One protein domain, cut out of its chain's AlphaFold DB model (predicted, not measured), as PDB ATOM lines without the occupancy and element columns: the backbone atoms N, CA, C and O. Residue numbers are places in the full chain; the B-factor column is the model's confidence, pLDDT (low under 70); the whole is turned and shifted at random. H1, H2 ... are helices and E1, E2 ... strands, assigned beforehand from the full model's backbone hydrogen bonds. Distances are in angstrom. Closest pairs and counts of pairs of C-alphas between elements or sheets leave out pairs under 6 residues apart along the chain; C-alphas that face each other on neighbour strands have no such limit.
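What this domain is: This is residues 164 to 323 of the 330 residues of an uncharacterized protein of Edhazardia aedis (strain USNM 41457) (UniProt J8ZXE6). With little regular structure, this is a short solenoid: residues 199 to 257 wind in stacked turns, the strongly twisted sheet E2, E3, E5, E4 continues from one end, and long H3 runs alongside. You read 160 residues, 54 in named elements, class mixed: H1, H2, E1 to E5, then H3; the sheet is mixed. It is compact, radius of gyration of the C-alphas 15.3 A, spanning 45 by 38 by 29 A.

Where its parts are: Find E2 at residues 253 to 257, E3 at 262 to 267, E5 at 287 to 291, E4 at 280 to 282. From C-alpha 298 at (159.268, 98.501, 126.681), H3 runs 30.6 A to C-alpha 318 at (128.815, 99.706, 129.395). Earlier come H1, 173 to 176, H2, 186 to 192, and E1, 199 to 201.

How they stand to each other: In hairpin E2 and E3, N 254 and O 265 are 2.8 A apart. E5 is parallel to E3. H3 only grazes the sheet, with residues 300 to 304. H2 is close but not clearly touching H3; H1 is apart from H3. In H2, 1 of 3 O i to N i+4 pairs and 2 of 4 O i to N i+3 pairs are within hydrogen-bond range.

The domain as a whole: The printed part has no cut. Links E1 to E2 and E3 to E4 are long. Residues 169 to 184, 269 to 279 and 320 to 323 have pLDDT under 70.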
ATOM      1  N   ILE A 164     137.649 116.685 141.746       96.69
ATOM      2  CA  ILE A 164     137.892 116.022 140.473       96.69
ATOM      3  C   ILE A 164     137.259 116.852 139.376       96.69
ATOM      4  O   ILE A 164     136.068 117.149 139.395       96.69
ATOM      5  N   ASN A 165     138.067 117.145 138.367       89.06
ATOM      6  CA  ASN A 165     137.697 117.899 137.190       89.06
ATOM      7  C   ASN A 165     137.374 119.376 137.510       89.06
ATOM      8  O   ASN A 165     137.838 119.938 138.501       89.06
ATOM      9  N   GLU A 166     136.641 120.039 136.621       81.50
ATOM     10  CA  GLU A 166     136.052 121.364 136.852       81.50
ATOM     11  C   GLU A 166     134.528 121.217 136.728       81.50
ATOM     12  O   GLU A 166     134.074 120.354 135.980       81.50
ATOM     13  N   GLY A 167     133.747 121.992 137.491       80.31
ATOM     14  CA  GLY A 167     132.312 121.752 137.719       80.31
ATOM     15  C   GLY A 167     131.483 121.456 136.463       80.31
ATOM     16  O   GLY A 167     131.315 120.298 136.066       80.31
ATOM     17  N   HIS A 168     130.954 122.497 135.817       76.19
ATOM     18  CA  HIS A 168     130.329 122.333 134.506       76.19
ATOM     19  C   HIS A 168     131.376 122.353 133.411       76.19
ATOM     20  O   HIS A 168     132.065 123.348 133.184       76.19
ATOM     21  N   LEU A 169     131.437 121.247 132.688       67.94
ATOM     22  CA  LEU A 169     132.365 121.060 131.600       67.94
ATOM     23  C   LEU A 169     131.559 120.814 130.322       67.94
ATOM     24  O   LEU A 169     130.776 119.867 130.269       67.94
ATOM     25  N   PRO A 170     131.658 121.697 129.310       60.69
ATOM     26  CA  PRO A 170     130.871 121.540 128.097       60.69
ATOM     27  C   PRO A 170     131.277 120.252 127.375       60.69
ATOM     28  O   PRO A 170     132.456 119.928 127.272       60.69
ATOM     29  N   SER A 171     130.305 119.547 126.796       54.28
ATOM     30  CA  SER A 171     130.517 118.298 126.044       54.28
ATOM     31  C   SER A 171     131.559 118.411 124.918       54.28
ATOM     32  O   SER A 171     132.146 117.416 124.516       54.28
ATOM     33  N   LYS A 172     131.841 119.634 124.451       54.66
ATOM     34  CA  LYS A 172     132.814 119.966 123.400       54.66
ATOM     35  C   LYS A 172     134.165 120.456 123.923       54.66
ATOM     36  O   LYS A 172     134.846 121.233 123.254       54.66
ATOM     37  N   ILE A 173     134.567 120.047 125.124       59.00
ATOM     38  CA  ILE A 173     135.890 120.381 125.661       59.00
ATOM     39  C   ILE A 173     136.993 120.073 124.662       59.00
ATOM     40  O   ILE A 173     137.860 120.912 124.481       59.00
ATOM     41  N   LEU A 174     136.914 118.950 123.951       54.03
ATOM     42  CA  LEU A 174     137.917 118.558 122.962       54.03
ATOM     43  C   LEU A 174     137.947 119.454 121.714       54.03
ATOM     44  O   LEU A 174     139.001 119.555 121.098       54.03
ATOM     45  N   ASP A 175     136.856 120.157 121.393       51.19
ATOM     46  CA  ASP A 175     136.817 121.124 120.285       51.19
ATOM     47  C   ASP A 175     137.400 122.491 120.693       51.19
ATOM     48  O   ASP A 175     137.927 123.220 119.855       51.19
ATOM     49  N   ARG A 176     137.308 122.862 121.983       52.94
ATOM     50  CA  ARG A 176     137.908 124.098 122.539       52.94
ATOM     51  C   ARG A 176     139.324 123.893 123.074       52.94
ATOM     52  O   ARG A 176     140.075 124.854 123.236       52.94
ATOM     53  N   ILE A 177     139.681 122.656 123.395       53.31
ATOM     54  CA  ILE A 177     141.010 122.273 123.831       53.31
ATOM     55  C   ILE A 177     141.911 122.239 122.604       53.31
ATOM     56  O   ILE A 177     141.890 121.307 121.816       53.31
ATOM     57  N   ASP A 178     142.675 123.320 122.489       50.72
ATOM     58  CA  ASP A 178     143.890 123.509 121.702       50.72
ATOM     59  C   ASP A 178     144.300 122.258 120.899       50.72
ATOM     60  O   ASP A 178     144.922 121.339 121.438       50.72
ATOM     61  N   VAL A 179     143.934 122.223 119.610       49.19
ATOM     62  CA  VAL A 179     144.199 121.124 118.653       49.19
ATOM     63  C   VAL A 179     145.692 120.748 118.604       49.19
ATOM     64  O   VAL A 179     146.058 119.641 118.209       49.19
ATOM     65  N   TYR A 180     146.560 121.646 119.075       48.94
ATOM     66  CA  TYR A 180     148.005 121.474 119.183       48.94
ATOM     67  C   TYR A 180     148.480 120.757 120.466       48.94
ATOM     68  O   TYR A 180     149.665 120.438 120.572       48.94
ATOM     69  N   ARG A 181     147.611 120.484 121.453       59.34
ATOM     70  CA  ARG A 181     147.990 119.907 122.760       59.34
ATOM     71  C   ARG A 181     147.504 118.468 122.928       59.34
ATOM     72  O   ARG A 181     146.329 118.225 123.191       59.34
ATOM     73  N   LYS A 182     148.450 117.533 122.863       64.62
ATOM     74  CA  LYS A 182     148.223 116.082 122.962       64.62
ATOM     75  C   LYS A 182     148.229 115.584 124.414       64.62
ATOM     76  O   LYS A 182     148.882 116.196 125.268       64.62
ATOM     77  N   TYR A 183     147.513 114.491 124.694       65.62
ATOM     78  CA  TYR A 183     147.664 113.729 125.942       65.62
ATOM     79  C   TYR A 183     149.120 113.293 126.160       65.62
ATOM     80  O   TYR A 183     149.877 113.145 125.199       65.62
ATOM     81  N   ALA A 184     149.499 113.001 127.413       65.12
ATOM     82  CA  ALA A 184     150.786 112.357 127.702       65.12
ATOM     83  C   ALA A 184     150.977 111.064 126.883       65.12
ATOM     84  O   ALA A 184     152.080 110.762 126.434       65.12
ATOM     85  N   LEU A 185     149.886 110.333 126.637       78.31
ATOM     86  CA  LEU A 185     149.836 109.168 125.763       78.31
ATOM     87  C   LEU A 185     148.927 109.478 124.570       78.31
ATOM     88  O   LEU A 185     147.710 109.370 124.659       78.31
ATOM     89  N   VAL A 186     149.530 109.880 123.449       73.88
ATOM     90  CA  VAL A 186     148.820 110.371 122.249       73.88
ATOM     91  C   VAL A 186     147.770 109.385 121.725       73.88
ATOM     92  O   VAL A 186     146.723 109.798 121.238       73.88
ATOM     93  N   SER A 187     148.000 108.076 121.846       76.81
ATOM     94  CA  SER A 187     147.019 107.070 121.416       76.81
ATOM     95  C   SER A 187     145.692 107.149 122.183       76.81
ATOM     96  O   SER A 187     144.679 106.667 121.679       76.81
ATOM     97  N   PHE A 188     145.655 107.794 123.353       84.06
ATOM     98  CA  PHE A 188     144.430 107.973 124.134       84.06
ATOM     99  C   PHE A 188     143.584 109.141 123.619       84.06
ATOM    100  O   PHE A 188     142.368 109.134 123.815       84.06
ATOM    101  N   ASP A 189     144.179 110.101 122.897       78.25
ATOM    102  CA  ASP A 189     143.461 111.252 122.328       78.25
ATOM    103  C   ASP A 189     142.273 110.794 121.468       78.25
ATOM    104  O   ASP A 189     141.180 111.359 121.543       78.25
ATOM    105  N   ALA A 190     142.471 109.741 120.666       79.81
ATOM    106  CA  ALA A 190     141.439 109.194 119.791       79.81
ATOM    107  C   ALA A 190     140.244 108.629 120.573       79.81
ATOM    108  O   ALA A 190     139.101 108.795 120.148       79.81
ATOM    109  N   TRP A 191     140.497 107.996 121.723       84.75
ATOM    110  CA  TRP A 191     139.439 107.449 122.565       84.75
ATOM    111  C   TRP A 191     138.616 108.569 123.204       84.75
ATOM    112  O   TRP A 191     137.398 108.618 123.014       84.75
ATOM    113  N   PHE A 192     139.285 109.529 123.854       83.06
ATOM    114  CA  PHE A 192     138.626 110.656 124.521       83.06
ATOM    115  C   PHE A 192     137.747 111.477 123.568       83.06
ATOM    116  O   PHE A 192     136.658 111.869 123.966       83.06
ATOM    117  N   ARG A 193     138.138 111.652 122.293       79.31
ATOM    118  CA  ARG A 193     137.318 112.324 121.252       79.31
ATOM    119  C   ARG A 193     135.946 111.709 121.017       79.31
ATOM    120  O   ARG A 193     135.073 112.369 120.463       79.31
ATOM    121  N   THR A 194     135.769 110.448 121.381       79.25
ATOM    122  CA  THR A 194     134.527 109.705 121.146       79.25
ATOM    123  C   THR A 194     133.842 109.245 122.427       79.25
ATOM    124  O   THR A 194     132.714 108.751 122.360       79.25
ATOM    125  N   SER A 195     134.509 109.405 123.570       84.12
ATOM    126  CA  SER A 195     134.008 109.022 124.884       84.12
ATOM    127  C   SER A 195     133.113 110.112 125.465       84.12
ATOM    128  O   SER A 195     133.324 111.300 125.232       84.12
ATOM    129  N   MET A 196     132.120 109.708 126.260       84.44
ATOM    130  CA  MET A 196     131.370 110.648 127.094       84.44
ATOM    131  C   MET A 196     132.176 111.105 128.311       84.44
ATOM    132  O   MET A 196     131.830 112.122 128.899       84.44
ATOM    133  N   PHE A 197     133.211 110.367 128.714       89.12
ATOM    134  CA  PHE A 197     133.998 110.672 129.900       89.12
ATOM    135  C   PHE A 197     135.314 111.331 129.513       89.12
ATOM    136  O   PHE A 197     136.011 110.891 128.599       89.12
ATOM    137  N   HIS A 198     135.679 112.373 130.251       86.75
ATOM    138  CA  HIS A 198     136.917 113.112 130.034       86.75
ATOM    139  C   HIS A 198     137.944 112.864 131.131       86.75
ATOM    140  O   HIS A 198     139.132 112.981 130.862       86.75
ATOM    141  N   THR A 199     137.520 112.494 132.336       92.62
ATOM    142  CA  THR A 199     138.419 112.136 133.439       92.62
ATOM    143  C   THR A 199     138.060 110.741 133.916       92.62
ATOM    144  O   THR A 199     136.889 110.475 134.186       92.62
ATOM    145  N   ILE A 200     139.057 109.860 133.977       95.88
ATOM    146  CA  ILE A 200     138.900 108.447 134.316       95.88
ATOM    147  C   ILE A 200     139.724 108.159 135.564       95.88
ATOM    148  O   ILE A 200     140.944 108.325 135.560       95.88
ATOM    149  N   ILE A 201     139.055 107.709 136.614       98.06
ATOM    150  CA  ILE A 201     139.664 107.156 137.817       98.06
ATOM    151  C   ILE A 201     139.190 105.714 137.895       98.06
ATOM    152  O   ILE A 201     137.993 105.460 137.970       98.06
ATOM    153  N   ASP A 202     140.121 104.782 137.798       97.69
ATOM    154  CA  ASP A 202     139.859 103.349 137.853       97.69
ATOM    155  C   ASP A 202     139.599 102.890 139.301       97.69
ATOM    156  O   ASP A 202     139.437 103.702 140.216       97.69
ATOM    157  N   ASP A 203     139.527 101.587 139.522       95.12
ATOM    158  CA  ASP A 203     139.132 101.005 140.798       95.12
ATOM    159  C   ASP A 203     140.184 101.211 141.919       95.12
ATOM    160  O   ASP A 203     141.393 101.276 141.690       95.12
ATOM    161  N   GLN A 204     139.735 101.237 143.175       93.06
ATOM    162  CA  GLN A 204     140.592 101.121 144.368       93.06
ATOM    163  C   GLN A 204     141.672 102.210 144.529       93.06
ATOM    164  O   GLN A 204     142.781 101.934 144.991       93.06
ATOM    165  N   ASN A 205     141.375 103.462 144.183       95.25
ATOM    166  CA  ASN A 205     142.254 104.588 144.496       95.25
ATOM    167  C   ASN A 205     141.863 105.268 145.812       95.25
ATOM    168  O   ASN A 205     140.695 105.319 146.196       95.25
ATOM    169  N   PHE A 206     142.857 105.838 146.486       94.44
ATOM    170  CA  PHE A 206     142.679 106.642 147.689       94.44
ATOM    171  C   PHE A 206     143.202 108.054 147.449       94.44
ATOM    172  O   PHE A 206     144.371 108.239 147.102       94.44
ATOM    173  N   PHE A 207     142.352 109.043 147.690       95.44
ATOM    174  CA  PHE A 207     142.689 110.456 147.681       95.44
ATOM    175  C   PHE A 207     142.483 111.005 149.085       95.44
ATOM    176  O   PHE A 207     141.366 111.009 149.607       95.44
ATOM    177  N   ASP A 208     143.569 111.457 149.703       94.00
ATOM    178  CA  ASP A 208     143.498 112.121 150.997       94.00
ATOM    179  C   ASP A 208     142.909 113.542 150.868       94.00
ATOM    180  O   ASP A 208     142.449 113.971 149.808       94.00
ATOM    181  N   ILE A 209     142.906 114.285 151.969       95.38
ATOM    182  CA  ILE A 209     142.265 115.595 152.070       95.38
ATOM    183  C   ILE A 209     142.871 116.594 151.073       95.38
ATOM    184  O   ILE A 209     144.093 116.673 150.910       95.38
ATOM    185  N   ASN A 210     142.008 117.413 150.465       97.25
ATOM    186  CA  ASN A 210     142.390 118.541 149.609       97.25
ATOM    187  C   ASN A 210     143.169 118.143 148.336       97.25
ATOM    188  O   ASN A 210     144.045 118.875 147.870       97.25
ATOM    189  N   CYS A 211     142.883 116.966 147.770       97.50
ATOM    190  CA  CYS A 211     143.443 116.568 146.478       97.50
ATOM    191  C   CYS A 211     142.696 117.226 145.308       97.50
ATOM    192  O   CYS A 211     141.471 117.319 145.311       97.50
ATOM    193  N   VAL A 212     143.425 117.613 144.261       97.81
ATOM    194  CA  VAL A 212     142.883 118.242 143.052       97.81
ATOM    195  C   VAL A 212     143.321 117.470 141.812       97.81
ATOM    196  O   VAL A 212     144.498 117.456 141.450       97.81
ATOM    197  N   ILE A 213     142.363 116.879 141.110       97.25
ATOM    198  CA  ILE A 213     142.569 116.155 139.855       97.25
ATOM    199  C   ILE A 213     141.964 116.977 138.726       97.25
ATOM    200  O   ILE A 213     140.765 117.222 138.696       97.25
ATOM    201  N   LYS A 214     142.782 117.442 137.788       94.75
ATOM    202  CA  LYS A 214     142.324 118.306 136.694       94.75
ATOM    203  C   LYS A 214     141.651 117.522 135.552       94.75
ATOM    204  O   LYS A 214     141.779 116.303 135.489       94.75
ATOM    205  N   PRO A 215     140.954 118.214 134.625       89.56
ATOM    206  CA  PRO A 215     140.318 117.566 133.480       89.56
ATOM    207  C   PRO A 215     141.293 116.769 132.625       89.56
ATOM    208  O   PRO A 215     142.458 117.157 132.505       89.56
ATOM    209  N   MET A 216     140.797 115.749 131.925       87.69
ATOM    210  CA  MET A 216     141.612 114.927 131.026       87.69
ATOM    211  C   MET A 216     142.694 114.143 131.765       87.69
ATOM    212  O   MET A 216     143.825 114.073 131.305       87.69
ATOM    213  N   VAL A 217     142.400 113.612 132.943       92.94
ATOM    214  CA  VAL A 217     143.347 112.764 133.674       92.94
ATOM    215  C   VAL A 217     142.877 111.315 133.616       92.94
ATOM    216  O   VAL A 217     141.681 111.038 133.670       92.94
ATOM    217  N   THR A 218     143.827 110.390 133.486       95.94
ATOM    218  CA  THR A 218     143.587 108.951 133.641       95.94
ATOM    219  C   THR A 218     144.405 108.438 134.816       95.94
ATOM    220  O   THR A 218     145.631 108.543 134.794       95.94
ATOM    221  N   ILE A 219     143.740 107.888 135.824       97.75
ATOM    222  CA  ILE A 219     144.356 107.261 136.994       97.75
ATOM    223  C   ILE A 219     143.962 105.792 136.969       97.75
ATOM    224  O   ILE A 219     142.779 105.478 137.052       97.75
ATOM    225  N   MET A 220     144.944 104.909 136.807       97.88
ATOM    226  CA  MET A 220     144.734 103.462 136.851       97.88
ATOM    227  C   MET A 220     144.459 102.990 138.278       97.88
ATOM    228  O   MET A 220     144.507 103.774 139.222       97.88
ATOM    229  N   SER A 221     144.156 101.705 138.438       95.75
ATOM    230  CA  SER A 221     143.795 101.171 139.743       95.75
ATOM    231  C   SER A 221     144.890 101.356 140.799       95.75
ATOM    232  O   SER A 221     146.083 101.494 140.503       95.75
ATOM    233  N   ASN A 222     144.497 101.216 142.056       93.44
ATOM    234  CA  ASN A 222     145.420 100.942 143.146       93.44
ATOM    235  C   ASN A 222     146.440 102.055 143.481       93.44
ATOM    236  O   ASN A 222     147.553 101.762 143.919       93.44
ATOM    237  N   ASN A 223     146.108 103.331 143.290       95.00
ATOM    238  CA  ASN A 223     146.980 104.440 143.684       95.00
ATOM    239  C   ASN A 223     146.609 105.030 145.052       95.00
ATOM    240  O   ASN A 223     145.438 105.142 145.412       95.00
ATOM    241  N   LEU A 224     147.627 105.473 145.793       94.06
ATOM    242  CA  LEU A 224     147.488 106.195 147.057       94.06
ATOM    243  C   LEU A 224     148.039 107.614 146.916       94.06
ATOM    244  O   LEU A 224     149.251 107.794 146.790       94.06
ATOM    245  N   PHE A 225     147.169 108.616 146.982       94.50
ATOM    246  CA  PHE A 225     147.536 110.028 146.959       94.50
ATOM    247  C   PHE A 225     147.444 110.628 148.363       94.50
ATOM    248  O   PHE A 225     146.375 110.612 148.973       94.50
ATOM    249  N   SER A 226     148.557 111.166 148.873       92.38
ATOM    250  CA  SER A 226     148.578 111.918 150.133       92.38
ATOM    251  C   SER A 226     147.847 113.256 150.019       92.38
ATOM    252  O   SER A 226     147.494 113.702 148.925       92.38
ATOM    253  N   LEU A 227     147.697 113.930 151.163       94.75
ATOM    254  CA  LEU A 227     147.056 115.240 151.250       94.75
ATOM    255  C   LEU A 227     147.655 116.258 150.268       94.75
ATOM    256  O   LEU A 227     148.835 116.194 149.917       94.75
ATOM    257  N   ASN A 228     146.834 117.217 149.838       95.38
ATOM    258  CA  ASN A 228     147.224 118.293 148.920       95.38
ATOM    259  C   ASN A 228     147.835 117.814 147.588       95.38
ATOM    260  O   ASN A 228     148.610 118.545 146.965       95.38
ATOM    261  N   CYS A 229     147.534 116.591 147.141       95.50
ATOM    262  CA  CYS A 229     147.960 116.129 145.826       95.50
ATOM    263  C   CYS A 229     147.322 116.991 144.730       95.50
ATOM    264  O   CYS A 229     146.131 117.281 144.764       95.50
ATOM    265  N   TYR A 230     148.100 117.352 143.718       96.38
ATOM    266  CA  TYR A 230     147.627 118.026 142.521       96.38
ATOM    267  C   TYR A 230     148.060 117.243 141.282       96.38
ATOM    268  O   TYR A 230     149.253 117.042 141.048       96.38
ATOM    269  N   VAL A 231     147.093 116.839 140.456       96.50
ATOM    270  CA  VAL A 231     147.330 116.165 139.175       96.50
ATOM    271  C   VAL A 231     146.830 117.040 138.038       96.50
ATOM    272  O   VAL A 231     145.629 117.207 137.834       96.50
ATOM    273  N   GLY A 232     147.763 117.616 137.282       93.50
ATOM    274  CA  GLY A 232     147.469 118.483 136.150       93.50
ATOM    275  C   GLY A 232     146.850 117.740 134.966       93.50
ATOM    276  O   GLY A 232     147.078 116.549 134.763       93.50
ATOM    277  N   SER A 233     146.099 118.474 134.141       90.31
ATOM    278  CA  SER A 233     145.377 117.931 132.985       90.31
ATOM    279  C   SER A 233     146.246 117.113 132.034       90.31
ATOM    280  O   SER A 233     147.424 117.431 131.865       90.31
ATOM    281  N   ARG A 234     145.633 116.163 131.314       87.94
ATOM    282  CA  ARG A 234     146.275 115.294 130.298       87.94
ATOM    283  C   ARG A 234     147.360 114.377 130.853       87.94
ATOM    284  O   ARG A 234     148.213 113.901 130.100       87.94
ATOM    285  N   SER A 235     147.336 114.147 132.160       93.25
ATOM    286  CA  SER A 235     148.285 113.265 132.825       93.25
ATOM    287  C   SER A 235     147.749 111.841 132.915       93.25
ATOM    288  O   SER A 235     146.540 111.622 133.013       93.25
ATOM    289  N   HIS A 236     148.666 110.881 132.892       95.94
ATOM    290  CA  HIS A 236     148.387 109.471 133.106       95.94
ATOM    291  C   HIS A 236     149.149 108.980 134.336       95.94
ATOM    292  O   HIS A 236     150.373 109.127 134.408       95.94
ATOM    293  N   ILE A 237     148.426 108.400 135.289       97.06
ATOM    294  CA  ILE A 237     148.986 107.747 136.468       97.06
ATOM    295  C   ILE A 237     148.785 106.245 136.304       97.06
ATOM    296  O   ILE A 237     147.656 105.765 136.232       97.06
ATOM    297  N   ASP A 238     149.896 105.527 136.218       97.31
ATOM    298  CA  ASP A 238     149.945 104.074 136.119       97.31
ATOM    299  C   ASP A 238     149.429 103.395 137.401       97.31
ATOM    300  O   ASP A 238     149.154 104.044 138.409       97.31
ATOM    301  N   ILE A 239     149.272 102.078 137.368       95.50
ATOM    302  CA  ILE A 239     148.724 101.287 138.466       95.50
ATOM    303  C   ILE A 239     149.665 101.290 139.680       95.50
ATOM    304  O   ILE A 239     150.889 101.236 139.530       95.50
ATOM    305  N   GLY A 240     149.114 101.276 140.893       93.69
ATOM    306  CA  GLY A 240     149.877 100.862 142.076       93.69
ATOM    307  C   GLY A 240     150.866 101.885 142.644       93.69
ATOM    308  O   GLY A 240     151.795 101.485 143.345       93.69
ATOM    309  N   ASN A 241     150.767 103.177 142.312       94.19
ATOM    310  CA  ASN A 241     151.701 104.178 142.830       94.19
ATOM    311  C   ASN A 241     151.282 104.687 144.210       94.19
ATOM    312  O   ASN A 241     150.125 105.016 144.458       94.19
ATOM    313  N   MET A 242     152.269 104.858 145.088       91.88
ATOM    314  CA  MET A 242     152.101 105.535 146.373       91.88
ATOM    315  C   MET A 242     152.799 106.893 146.353       91.88
ATOM    316  O   MET A 242     154.017 106.971 146.153       91.88
ATOM    317  N   PHE A 243     152.049 107.963 146.590       90.94
ATOM    318  CA  PHE A 243     152.545 109.329 146.733       90.94
ATOM    319  C   PHE A 243     152.524 109.690 148.218       90.94
ATOM    320  O   PHE A 243     151.488 110.052 148.756       90.94
ATOM    321  N   SER A 244     153.666 109.529 148.891       80.31
ATOM    322  CA  SER A 244     153.818 109.737 150.341       80.31
ATOM    323  C   SER A 244     154.036 111.198 150.751       80.31
ATOM    324  O   SER A 244     154.175 111.489 151.934       80.31
ATOM    325  N   GLN A 245     154.106 112.111 149.786       81.69
ATOM    326  CA  GLN A 245     154.320 113.540 149.985       81.69
ATOM    327  C   GLN A 245     153.387 114.311 149.060       81.69
ATOM    328  O   GLN A 245     153.041 113.811 147.984       81.69
ATOM    329  N   ASN A 246     153.051 115.544 149.452       85.12
ATOM    330  CA  ASN A 246     152.277 116.473 148.634       85.12
ATOM    331  C   ASN A 246     152.935 116.577 147.256       85.12
ATOM    332  O   ASN A 246     154.033 117.120 147.117       85.12
ATOM    333  N   ILE A 247     152.278 116.025 146.241       89.50
ATOM    334  CA  ILE A 247     152.793 116.034 144.881       89.50
ATOM    335  C   ILE A 247     152.076 117.101 144.072       89.50
ATOM    336  O   ILE A 247     150.852 117.144 144.037       89.50
ATOM    337  N   TYR A 248     152.847 117.934 143.380       93.62
ATOM    338  CA  TYR A 248     152.327 118.844 142.371       93.62
ATOM    339  C   TYR A 248     152.765 118.368 140.991       93.62
ATOM    340  O   TYR A 248     153.864 118.677 140.532       93.62
ATOM    341  N   LEU A 249     151.921 117.578 140.329       92.94
ATOM    342  CA  LEU A 249     152.149 117.113 138.968       92.94
ATOM    343  C   LEU A 249     151.599 118.156 137.980       92.94
ATOM    344  O   LEU A 249     150.385 118.379 137.933       92.94
ATOM    345  N   PRO A 250     152.441 118.807 137.160       90.12
ATOM    346  CA  PRO A 250     151.958 119.715 136.129       90.12
ATOM    347  C   PRO A 250     151.170 118.973 135.036       90.12
ATOM    348  O   PRO A 250     150.993 117.759 135.060       90.12
ATOM    349  N   ARG A 251     150.691 119.714 134.034       88.19
ATOM    350  CA  ARG A 251     149.980 119.130 132.884       88.19
ATOM    351  C   ARG A 251     150.893 118.227 132.043       88.19
ATOM    352  O   ARG A 251     152.080 118.523 131.902       88.19
ATOM    353  N   ASN A 252     150.299 117.235 131.379       87.81
ATOM    354  CA  ASN A 252     150.941 116.324 130.419       87.81
ATOM    355  C   ASN A 252     152.065 115.462 131.023       87.81
ATOM    356  O   ASN A 252     153.142 115.333 130.435       87.81
ATOM    357  N   PHE A 253     151.825 114.874 132.191       91.88
ATOM    358  CA  PHE A 253     152.784 113.973 132.824       91.88
ATOM    359  C   PHE A 253     152.356 112.509 132.736       91.88
ATOM    360  O   PHE A 253     151.179 112.179 132.827       91.88
ATOM    361  N   LEU A 254     153.338 111.628 132.600       94.81
ATOM    362  CA  LEU A 254     153.201 110.193 132.795       94.81
ATOM    363  C   LEU A 254     153.919 109.818 134.094       94.81
ATOM    364  O   LEU A 254     155.122 110.051 134.225       94.81
ATOM    365  N   VAL A 255     153.198 109.213 135.031       95.94
ATOM    366  CA  VAL A 255     153.791 108.556 136.199       95.94
ATOM    367  C   VAL A 255     153.734 107.060 135.961       95.94
ATOM    368  O   VAL A 255     152.642 106.508 135.896       95.94
ATOM    369  N   ALA A 256     154.891 106.422 135.807       96.25
ATOM    370  CA  ALA A 256     154.999 104.997 135.518       96.25
ATOM    371  C   ALA A 256     155.535 104.227 136.727       96.25
ATOM    372  O   ALA A 256     156.524 104.634 137.346       96.25
ATOM    373  N   ASN A 257     154.918 103.086 137.020       96.19
ATOM    374  CA  ASN A 257     155.302 102.216 138.120       96.19
ATOM    375  C   ASN A 257     156.284 101.133 137.643       96.19
ATOM    376  O   ASN A 257     155.988 100.339 136.750       96.19
ATOM    377  N   TYR A 258     157.460 101.060 138.251       94.62
ATOM    378  CA  TYR A 258     158.491 100.059 137.958       94.62
ATOM    379  C   TYR A 258     158.518  98.923 138.998       94.62
ATOM    380  O   TYR A 258     159.501  98.193 139.106       94.62
ATOM    381  N   GLY A 259     157.444  98.762 139.774       90.00
ATOM    382  CA  GLY A 259     157.316  97.785 140.853       90.00
ATOM    383  C   GLY A 259     157.753  98.384 142.184       90.00
ATOM    384  O   GLY A 259     156.918  98.778 142.989       90.00
ATOM    385  N   CYS A 260     159.064  98.486 142.412       86.25
ATOM    386  CA  CYS A 260     159.606  98.984 143.687       86.25
ATOM    387  C   CYS A 260     159.708 100.515 143.761       86.25
ATOM    388  O   CYS A 260     159.888 101.083 144.835       86.25
ATOM    389  N   PHE A 261     159.653 101.194 142.617       90.38
ATOM    390  CA  PHE A 261     159.763 102.644 142.521       90.38
ATOM    391  C   PHE A 261     158.903 103.165 141.374       90.38
ATOM    392  O   PHE A 261     158.484 102.422 140.489       90.38
ATOM    393  N   LYS A 262     158.677 104.475 141.372       93.31
ATOM    394  CA  LYS A 262     157.935 105.193 140.336       93.31
ATOM    395  C   LYS A 262     158.857 106.158 139.606       93.31
ATOM    396  O   LYS A 262     159.786 106.695 140.208       93.31
ATOM    397  N   LYS A 263     158.605 106.376 138.319       94.19
ATOM    398  CA  LYS A 263     159.318 107.360 137.498       94.19
ATOM    399  C   LYS A 263     158.342 108.349 136.887       94.19
ATOM    400  O   LYS A 263     157.237 107.984 136.490       94.19
ATOM    401  N   PHE A 264     158.791 109.593 136.793       94.19
ATOM    402  CA  PHE A 264     158.023 110.701 136.248       94.19
ATOM    403  C   PHE A 264     158.573 111.073 134.881       94.19
ATOM    404  O   PHE A 264     159.778 111.279 134.710       94.19
ATOM    405  N   PHE A 265     157.680 111.199 133.912       92.25
ATOM    406  CA  PHE A 265     158.023 111.581 132.557       92.25
ATOM    407  C   PHE A 265     157.130 112.718 132.101       92.25
ATOM    408  O   PHE A 265     155.919 112.707 132.319       92.25
ATOM    409  N   ARG A 266     157.723 113.674 131.399       90.31
ATOM    410  CA  ARG A 266     156.971 114.638 130.608       90.31
ATOM    411  C   ARG A 266     157.110 114.242 129.149       90.31
ATOM    412  O   ARG A 266     158.166 114.440 128.545       90.31
ATOM    413  N   ILE A 267     156.051 113.647 128.611       84.94
ATOM    414  CA  ILE A 267     156.075 113.107 127.255       84.94
ATOM    415  C   ILE A 267     155.912 114.246 126.247       84.94
ATOM    416  O   ILE A 267     154.948 115.012 126.307       84.94
ATOM    417  N   LYS A 268     156.874 114.364 125.328       79.12
ATOM    418  CA  LYS A 268     156.883 115.336 124.227       79.12
ATOM    419  C   LYS A 268     156.805 114.628 122.875       79.12
ATOM    420  O   LYS A 268     157.214 113.475 122.736       79.12
ATOM    421  N   ASP A 269     156.293 115.337 121.870       69.56
ATOM    422  CA  ASP A 269     156.382 114.891 120.477       69.56
ATOM    423  C   ASP A 269     157.841 114.943 119.997       69.56
ATOM    424  O   ASP A 269     158.602 115.815 120.429       69.56
ATOM    425  N   LYS A 270     158.214 114.060 119.063       65.88
ATOM    426  CA  LYS A 270     159.563 114.014 118.469       65.88
ATOM    427  C   LYS A 270     159.964 115.366 117.876       65.88
ATOM    428  O   LYS A 270     161.122 115.749 117.983       65.88
ATOM    429  N   ALA A 271     159.001 116.108 117.328       59.72
ATOM    430  CA  ALA A 271     159.214 117.434 116.747       59.72
ATOM    431  C   ALA A 271     159.584 118.534 117.768       59.72
ATOM    432  O   ALA A 271     160.118 119.564 117.372       59.72
ATOM    433  N   PHE A 272     159.308 118.340 119.064       58.03
ATOM    434  CA  PHE A 272     159.506 119.350 120.118       58.03
ATOM    435  C   PHE A 272     160.606 118.985 121.127       58.03
ATOM    436  O   PHE A 272     160.706 119.602 122.193       58.03
ATOM    437  N   LEU A 273     161.423 117.972 120.831       59.78
ATOM    438  CA  LEU A 273     162.577 117.630 121.657       59.78
ATOM    439  C   LEU A 273     163.739 118.585 121.345       59.78
ATOM    440  O   LEU A 273     164.394 118.461 120.315       59.78
ATOM    441  N   SER A 274     164.016 119.530 122.249       52.72
ATOM    442  CA  SER A 274     165.319 120.207 122.309       52.72
ATOM    443  C   SER A 274     166.419 119.205 122.683       52.72
ATOM    444  O   SER A 274     166.130 118.171 123.283       52.72
ATOM    445  N   HIS A 275     167.690 119.528 122.408       49.56
ATOM    446  CA  HIS A 275     168.895 118.722 122.714       49.56
ATOM    447  C   HIS A 275     169.076 118.282 124.193       49.56
ATOM    448  O   HIS A 275     170.069 117.649 124.532       49.56
ATOM    449  N   THR A 276     168.120 118.561 125.076       49.06
ATOM    450  CA  THR A 276     168.048 118.172 126.493       49.06
ATOM    451  C   THR A 276     167.546 116.737 126.693       49.06
ATOM    452  O   THR A 276     166.864 116.439 127.673       49.06
ATOM    453  N   ASN A 277     167.842 115.833 125.758       53.16
ATOM    454  CA  ASN A 277     167.525 114.421 125.924       53.16
ATOM    455  C   ASN A 277     168.399 113.835 127.041       53.16
ATOM    456  O   ASN A 277     169.618 113.794 126.922       53.16
ATOM    457  N   GLY A 278     167.764 113.327 128.099       58.88
ATOM    458  CA  GLY A 278     168.389 112.339 128.983       58.88
ATOM    459  C   GLY A 278     168.740 112.783 130.402       58.88
ATOM    460  O   GLY A 278     169.053 111.910 131.208       58.88
ATOM    461  N   PHE A 279     168.624 114.068 130.750       66.38
ATOM    462  CA  PHE A 279     168.835 114.518 132.132       66.38
ATOM    463  C   PHE A 279     167.547 114.444 132.959       66.38
ATOM    464  O   PHE A 279     166.446 114.665 132.450       66.38
ATOM    465  N   GLU A 280     167.688 114.115 134.244       83.75
ATOM    466  CA  GLU A 280     166.608 114.282 135.213       83.75
ATOM    467  C   GLU A 280     166.503 115.755 135.621       83.75
ATOM    468  O   GLU A 280     167.498 116.395 135.956       83.75
ATOM    469  N   ILE A 281     165.285 116.290 135.578       81.31
ATOM    470  CA  ILE A 281     164.949 117.661 135.951       81.31
ATOM    471  C   ILE A 281     164.228 117.616 137.293       81.31
ATOM    472  O   ILE A 281     163.205 116.948 137.421       81.31
ATOM    473  N   TYR A 282     164.734 118.353 138.278       84.31
ATOM    474  CA  TYR A 282     164.066 118.534 139.564       84.31
ATOM    475  C   TYR A 282     163.168 119.775 139.525       84.31
ATOM    476  O   TYR A 282     163.612 120.852 139.134       84.31
ATOM    477  N   ASN A 283     161.906 119.635 139.933       80.00
ATOM    478  CA  ASN A 283     160.932 120.737 139.955       80.00
ATOM    479  C   ASN A 283     160.561 121.220 141.367       80.00
ATOM    480  O   ASN A 283     159.553 121.908 141.523       80.00
ATOM    481  N   GLY A 284     161.315 120.819 142.394       81.19
ATOM    482  CA  GLY A 284     160.988 121.092 143.799       81.19
ATOM    483  C   GLY A 284     160.182 119.990 144.493       81.19
ATOM    484  O   GLY A 284     160.237 119.888 145.712       81.19
ATOM    485  N   TYR A 285     159.485 119.129 143.746       81.62
ATOM    486  CA  TYR A 285     158.659 118.049 144.305       81.62
ATOM    487  C   TYR A 285     159.184 116.663 143.931       81.62
ATOM    488  O   TYR A 285     159.172 115.744 144.744       81.62
ATOM    489  N   PHE A 286     159.644 116.501 142.693       86.69
ATOM    490  CA  PHE A 286     160.186 115.247 142.182       86.69
ATOM    491  C   PHE A 286     161.144 115.497 141.016       86.69
ATOM    492  O   PHE A 286     161.153 116.564 140.394       86.69
ATOM    493  N   SER A 287     161.936 114.473 140.709       90.00
ATOM    494  CA  SER A 287     162.756 114.417 139.502       90.00
ATOM    495  C   SER A 287     161.972 113.769 138.365       90.00
ATOM    496  O   SER A 287     161.323 112.738 138.563       90.00
ATOM    497  N   TYR A 288     162.025 114.354 137.170       91.19
ATOM    498  CA  TYR A 288     161.377 113.812 135.978       91.19
ATOM    499  C   TYR A 288     162.261 113.906 134.743       91.19
ATOM    500  O   TYR A 288     163.160 114.737 134.661       91.19
ATOM    501  N   ARG A 289     161.976 113.067 133.750       89.75
ATOM    502  CA  ARG A 289     162.653 113.104 132.452       89.75
ATOM    503  C   ARG A 289     161.723 113.671 131.385       89.75
ATOM    504  O   ARG A 289     160.580 113.234 131.261       89.75
ATOM    505  N   GLU A 290     162.207 114.617 130.588       89.38
ATOM    506  CA  GLU A 290     161.538 115.001 129.341       89.38
ATOM    507  C   GLU A 290     161.991 114.063 128.221       89.38
ATOM    508  O   GLU A 290     163.187 113.948 127.955       89.38
ATOM    509  N   CYS A 291     161.056 113.346 127.599       85.25
ATOM    510  CA  CYS A 291     161.377 112.375 126.552       85.25
ATOM    511  C   CYS A 291     160.165 112.060 125.667       85.25
ATOM    512  O   CYS A 291     159.049 112.510 125.925       85.25
ATOM    513  N   THR A 292     160.368 111.257 124.625       85.31
ATOM    514  CA  THR A 292     159.264 110.587 123.923       85.31
ATOM    515  C   THR A 292     158.848 109.321 124.664       85.31
ATOM    516  O   THR A 292     159.600 108.780 125.479       85.31
ATOM    517  N   ILE A 293     157.662 108.803 124.338       85.94
ATOM    518  CA  ILE A 293     157.173 107.532 124.888       85.94
ATOM    519  C   ILE A 293     158.096 106.345 124.562       85.94
ATOM    520  O   ILE A 293     158.183 105.402 125.339       85.94
ATOM    521  N   ASP A 294     158.850 106.424 123.460       85.75
ATOM    522  CA  ASP A 294     159.824 105.404 123.047       85.75
ATOM    523  C   ASP A 294     160.992 105.250 124.039       85.75
ATOM    524  O   ASP A 294     161.674 104.231 124.026       85.75
ATOM    525  N   SER A 295     161.223 106.247 124.903       85.75
ATOM    526  CA  SER A 295     162.274 106.210 125.932       85.75
ATOM    527  C   SER A 295     161.836 105.524 127.231       85.75
ATOM    528  O   SER A 295     162.655 105.347 128.136       85.75
ATOM    529  N   VAL A 296     160.550 105.183 127.360       90.25
ATOM    530  CA  VAL A 296     160.030 104.396 128.483       90.25
ATOM    531  C   VAL A 296     160.342 102.922 128.224       90.25
ATOM    532  O   VAL A 296     160.228 102.452 127.093       90.25
ATOM    533  N   ASP A 297     160.736 102.202 129.278       93.44
ATOM    534  CA  ASP A 297     161.028 100.765 129.208       93.44
ATOM    535  C   ASP A 297     159.896 100.008 128.501       93.44
ATOM    536  O   ASP A 297     158.721 100.234 128.794       93.44
ATOM    537  N   TYR A 298     160.249  99.118 127.569       93.31
ATOM    538  CA  TYR A 298     159.268  98.501 126.681       93.31
ATOM    539  C   TYR A 298     158.216  97.685 127.444       93.31
ATOM    540  O   TYR A 298     157.039  97.768 127.106       93.31
ATOM    541  N   ARG A 299     158.601  96.967 128.512       94.25
ATOM    542  CA  ARG A 299     157.665  96.151 129.304       94.25
ATOM    543  C   ARG A 299     156.702  97.036 130.079       94.25
ATOM    544  O   ARG A 299     155.511  96.745 130.149       94.25
ATOM    545  N   VAL A 300     157.220  98.121 130.653       95.06
ATOM    546  CA  VAL A 300     156.417  99.113 131.383       95.06
ATOM    547  C   VAL A 300     155.442  99.809 130.438       95.06
ATOM    548  O   VAL A 300     154.252  99.896 130.732       95.06
ATOM    549  N   LYS A 301     155.931 100.254 129.281       93.31
ATOM    550  CA  LYS A 301     155.133 100.892 128.235       93.31
ATOM    551  C   LYS A 301     154.010  99.972 127.742       93.31
ATOM    552  O   LYS A 301     152.857 100.395 127.719       93.31
ATOM    553  N   ASP A 302     154.326  98.727 127.390       93.88
ATOM    554  CA  ASP A 302     153.340  97.765 126.883       93.88
ATOM    555  C   ASP A 302     152.277  97.446 127.939       93.88
ATOM    556  O   ASP A 302     151.087  97.431 127.622       93.88
ATOM    557  N   ARG A 303     152.672  97.296 129.215       95.31
ATOM    558  CA  ARG A 303     151.719  97.146 130.326       95.31
ATOM    559  C   ARG A 303     150.780  98.345 130.424       95.31
ATOM    560  O   ARG A 303     149.572  98.145 130.513       95.31
ATOM    561  N   ILE A 304     151.319  99.569 130.402       95.44
ATOM    562  CA  ILE A 304     150.534 100.811 130.496       95.44
ATOM    563  C   ILE A 304     149.481 100.881 129.388       95.44
ATOM    564  O   ILE A 304     148.316 101.176 129.661       95.44
ATOM    565  N   PHE A 305     149.862 100.576 128.146       93.94
ATOM    566  CA  PHE A 305     148.916 100.575 127.031       93.94
ATOM    567  C   PHE A 305     147.884  99.455 127.140       93.94
ATOM    568  O   PHE A 305     146.702  99.702 126.911       93.94
ATOM    569  N   PHE A 306     148.309  98.248 127.516       94.56
ATOM    570  CA  PHE A 306     147.420  97.100 127.651       94.56
ATOM    571  C   PHE A 306     146.344  97.327 128.721       94.56
ATOM    572  O   PHE A 306     145.155  97.183 128.444       94.56
ATOM    573  N   GLN A 307     146.734  97.747 129.927       94.56
ATOM    574  CA  GLN A 307     145.785  97.961 131.025       94.56
ATOM    575  C   GLN A 307     144.810  99.114 130.737       94.56
ATOM    576  O   GLN A 307     143.613  98.978 130.982       94.56
ATOM    577  N   ALA A 308     145.294 100.222 130.163       94.12
ATOM    578  CA  ALA A 308     144.438 101.350 129.818       94.12
ATOM    579  C   ALA A 308     143.478 100.984 128.679       94.12
ATOM    580  O   ALA A 308     142.300 101.319 128.736       94.12
ATOM    581  N   GLY A 309     143.953 100.235 127.677       93.62
ATOM    582  CA  GLY A 309     143.114  99.715 126.598       93.62
ATOM    583  C   GLY A 309     142.000  98.797 127.105       93.62
ATOM    584  O   GLY A 309     140.856  98.922 126.661       93.62
ATOM    585  N   ASN A 310     142.302  97.926 128.073       94.62
ATOM    586  CA  ASN A 310     141.301  97.069 128.712       94.62
ATOM    587  C   ASN A 310     140.259  97.889 129.482       94.62
ATOM    588  O   ASN A 310     139.062  97.648 129.330       94.62
ATOM    589  N   LEU A 311     140.697  98.889 130.256       94.75
ATOM    590  CA  LEU A 311     139.797  99.788 130.979       94.75
ATOM    591  C   LEU A 311     138.875 100.550 130.019       94.75
ATOM    592  O   LEU A 311     137.661 100.556 130.197       94.75
ATOM    593  N   PHE A 312     139.428 101.140 128.962       93.12
ATOM    594  CA  PHE A 312     138.652 101.866 127.957       93.12
ATOM    595  C   PHE A 312     137.641 100.970 127.242       93.12
ATOM    596  O   PHE A 312     136.499 101.378 127.042       93.12
ATOM    597  N   SER A 313     138.021  99.732 126.925       91.69
ATOM    598  CA  SER A 313     137.118  98.753 126.310       91.69
ATOM    599  C   SER A 313     135.987  98.341 127.260       91.69
ATOM    600  O   SER A 313     134.834  98.245 126.839       91.69
ATOM    601  N   LYS A 314     136.289  98.155 128.554       92.00
ATOM    602  CA  LYS A 314     135.288  97.900 129.605       92.00
ATOM    603  C   LYS A 314     134.309  99.070 129.709       92.00
ATOM    604  O   LYS A 314     133.102  98.848 129.688       92.00
ATOM    605  N   ILE A 315     134.806 100.306 129.742       91.94
ATOM    606  CA  ILE A 315     133.960 101.506 129.772       91.94
ATOM    607  C   ILE A 315     133.077 101.567 128.520       91.94
ATOM    608  O   ILE A 315     131.870 101.729 128.654       91.94
ATOM    609  N   ASP A 316     133.635 101.359 127.326       89.19
ATOM    610  CA  ASP A 316     132.878 101.386 126.067       89.19
ATOM    611  C   ASP A 316     131.790 100.298 125.991       89.19
ATOM    612  O   ASP A 316     130.757 100.514 125.357       89.19
ATOM    613  N   SER A 317     131.995  99.136 126.627       87.00
ATOM    614  CA  SER A 317     130.984  98.067 126.656       87.00
ATOM    615  C   SER A 317     129.750  98.414 127.494       87.00
ATOM    616  O   SER A 317     128.659  97.934 127.193       87.00
ATOM    617  N   VAL A 318     129.910  99.264 128.513       83.62
ATOM    618  CA  VAL A 318     128.815  99.706 129.395       83.62
ATOM    619  C   VAL A 318     128.239 101.041 128.911       83.62
ATOM    620  O   VAL A 318     127.028 101.249 128.922       83.62
ATOM    621  N   PHE A 319     129.102 101.930 128.422       83.00
ATOM    622  CA  PHE A 319     128.786 103.278 127.955       83.00
ATOM    623  C   PHE A 319     129.158 103.422 126.475       83.00
ATOM    624  O   PHE A 319     130.171 104.045 126.141       83.00
ATOM    625  N   PRO A 320     128.367 102.837 125.556       68.88
ATOM    626  CA  PRO A 320     128.697 102.850 124.142       68.88
ATOM    627  C   PRO A 320     128.788 104.276 123.591       68.88
ATOM    628  O   PRO A 320     127.937 105.137 123.834       68.88
ATOM    629  N   ARG A 321     129.830 104.500 122.787       66.12
ATOM    630  CA  ARG A 321     130.168 105.791 122.171       66.12
ATOM    631  C   ARG A 321     128.980 106.397 121.407       66.12
ATOM    632  O   ARG A 321     128.172 105.683 120.815       66.12
ATOM    633  N   LYS A 322     128.915 107.735 121.354       55.12
ATOM    634  CA  LYS A 322     127.866 108.548 120.683       55.12
ATOM    635  C   LYS A 322     126.462 108.507 121.312       55.12
ATOM    636  O   LYS A 322     125.557 109.156 120.788       55.12
ATOM    637  N   LYS A 323     126.270 107.824 122.443       53.31
ATOM    638  CA  LYS A 323     125.086 107.973 123.298       53.31
ATOM    639  C   LYS A 323     125.468 108.845 124.492       53.31
ATOM    640  O   LYS A 323     126.154 108.398 125.397       53.31
TER     641      LYS A 323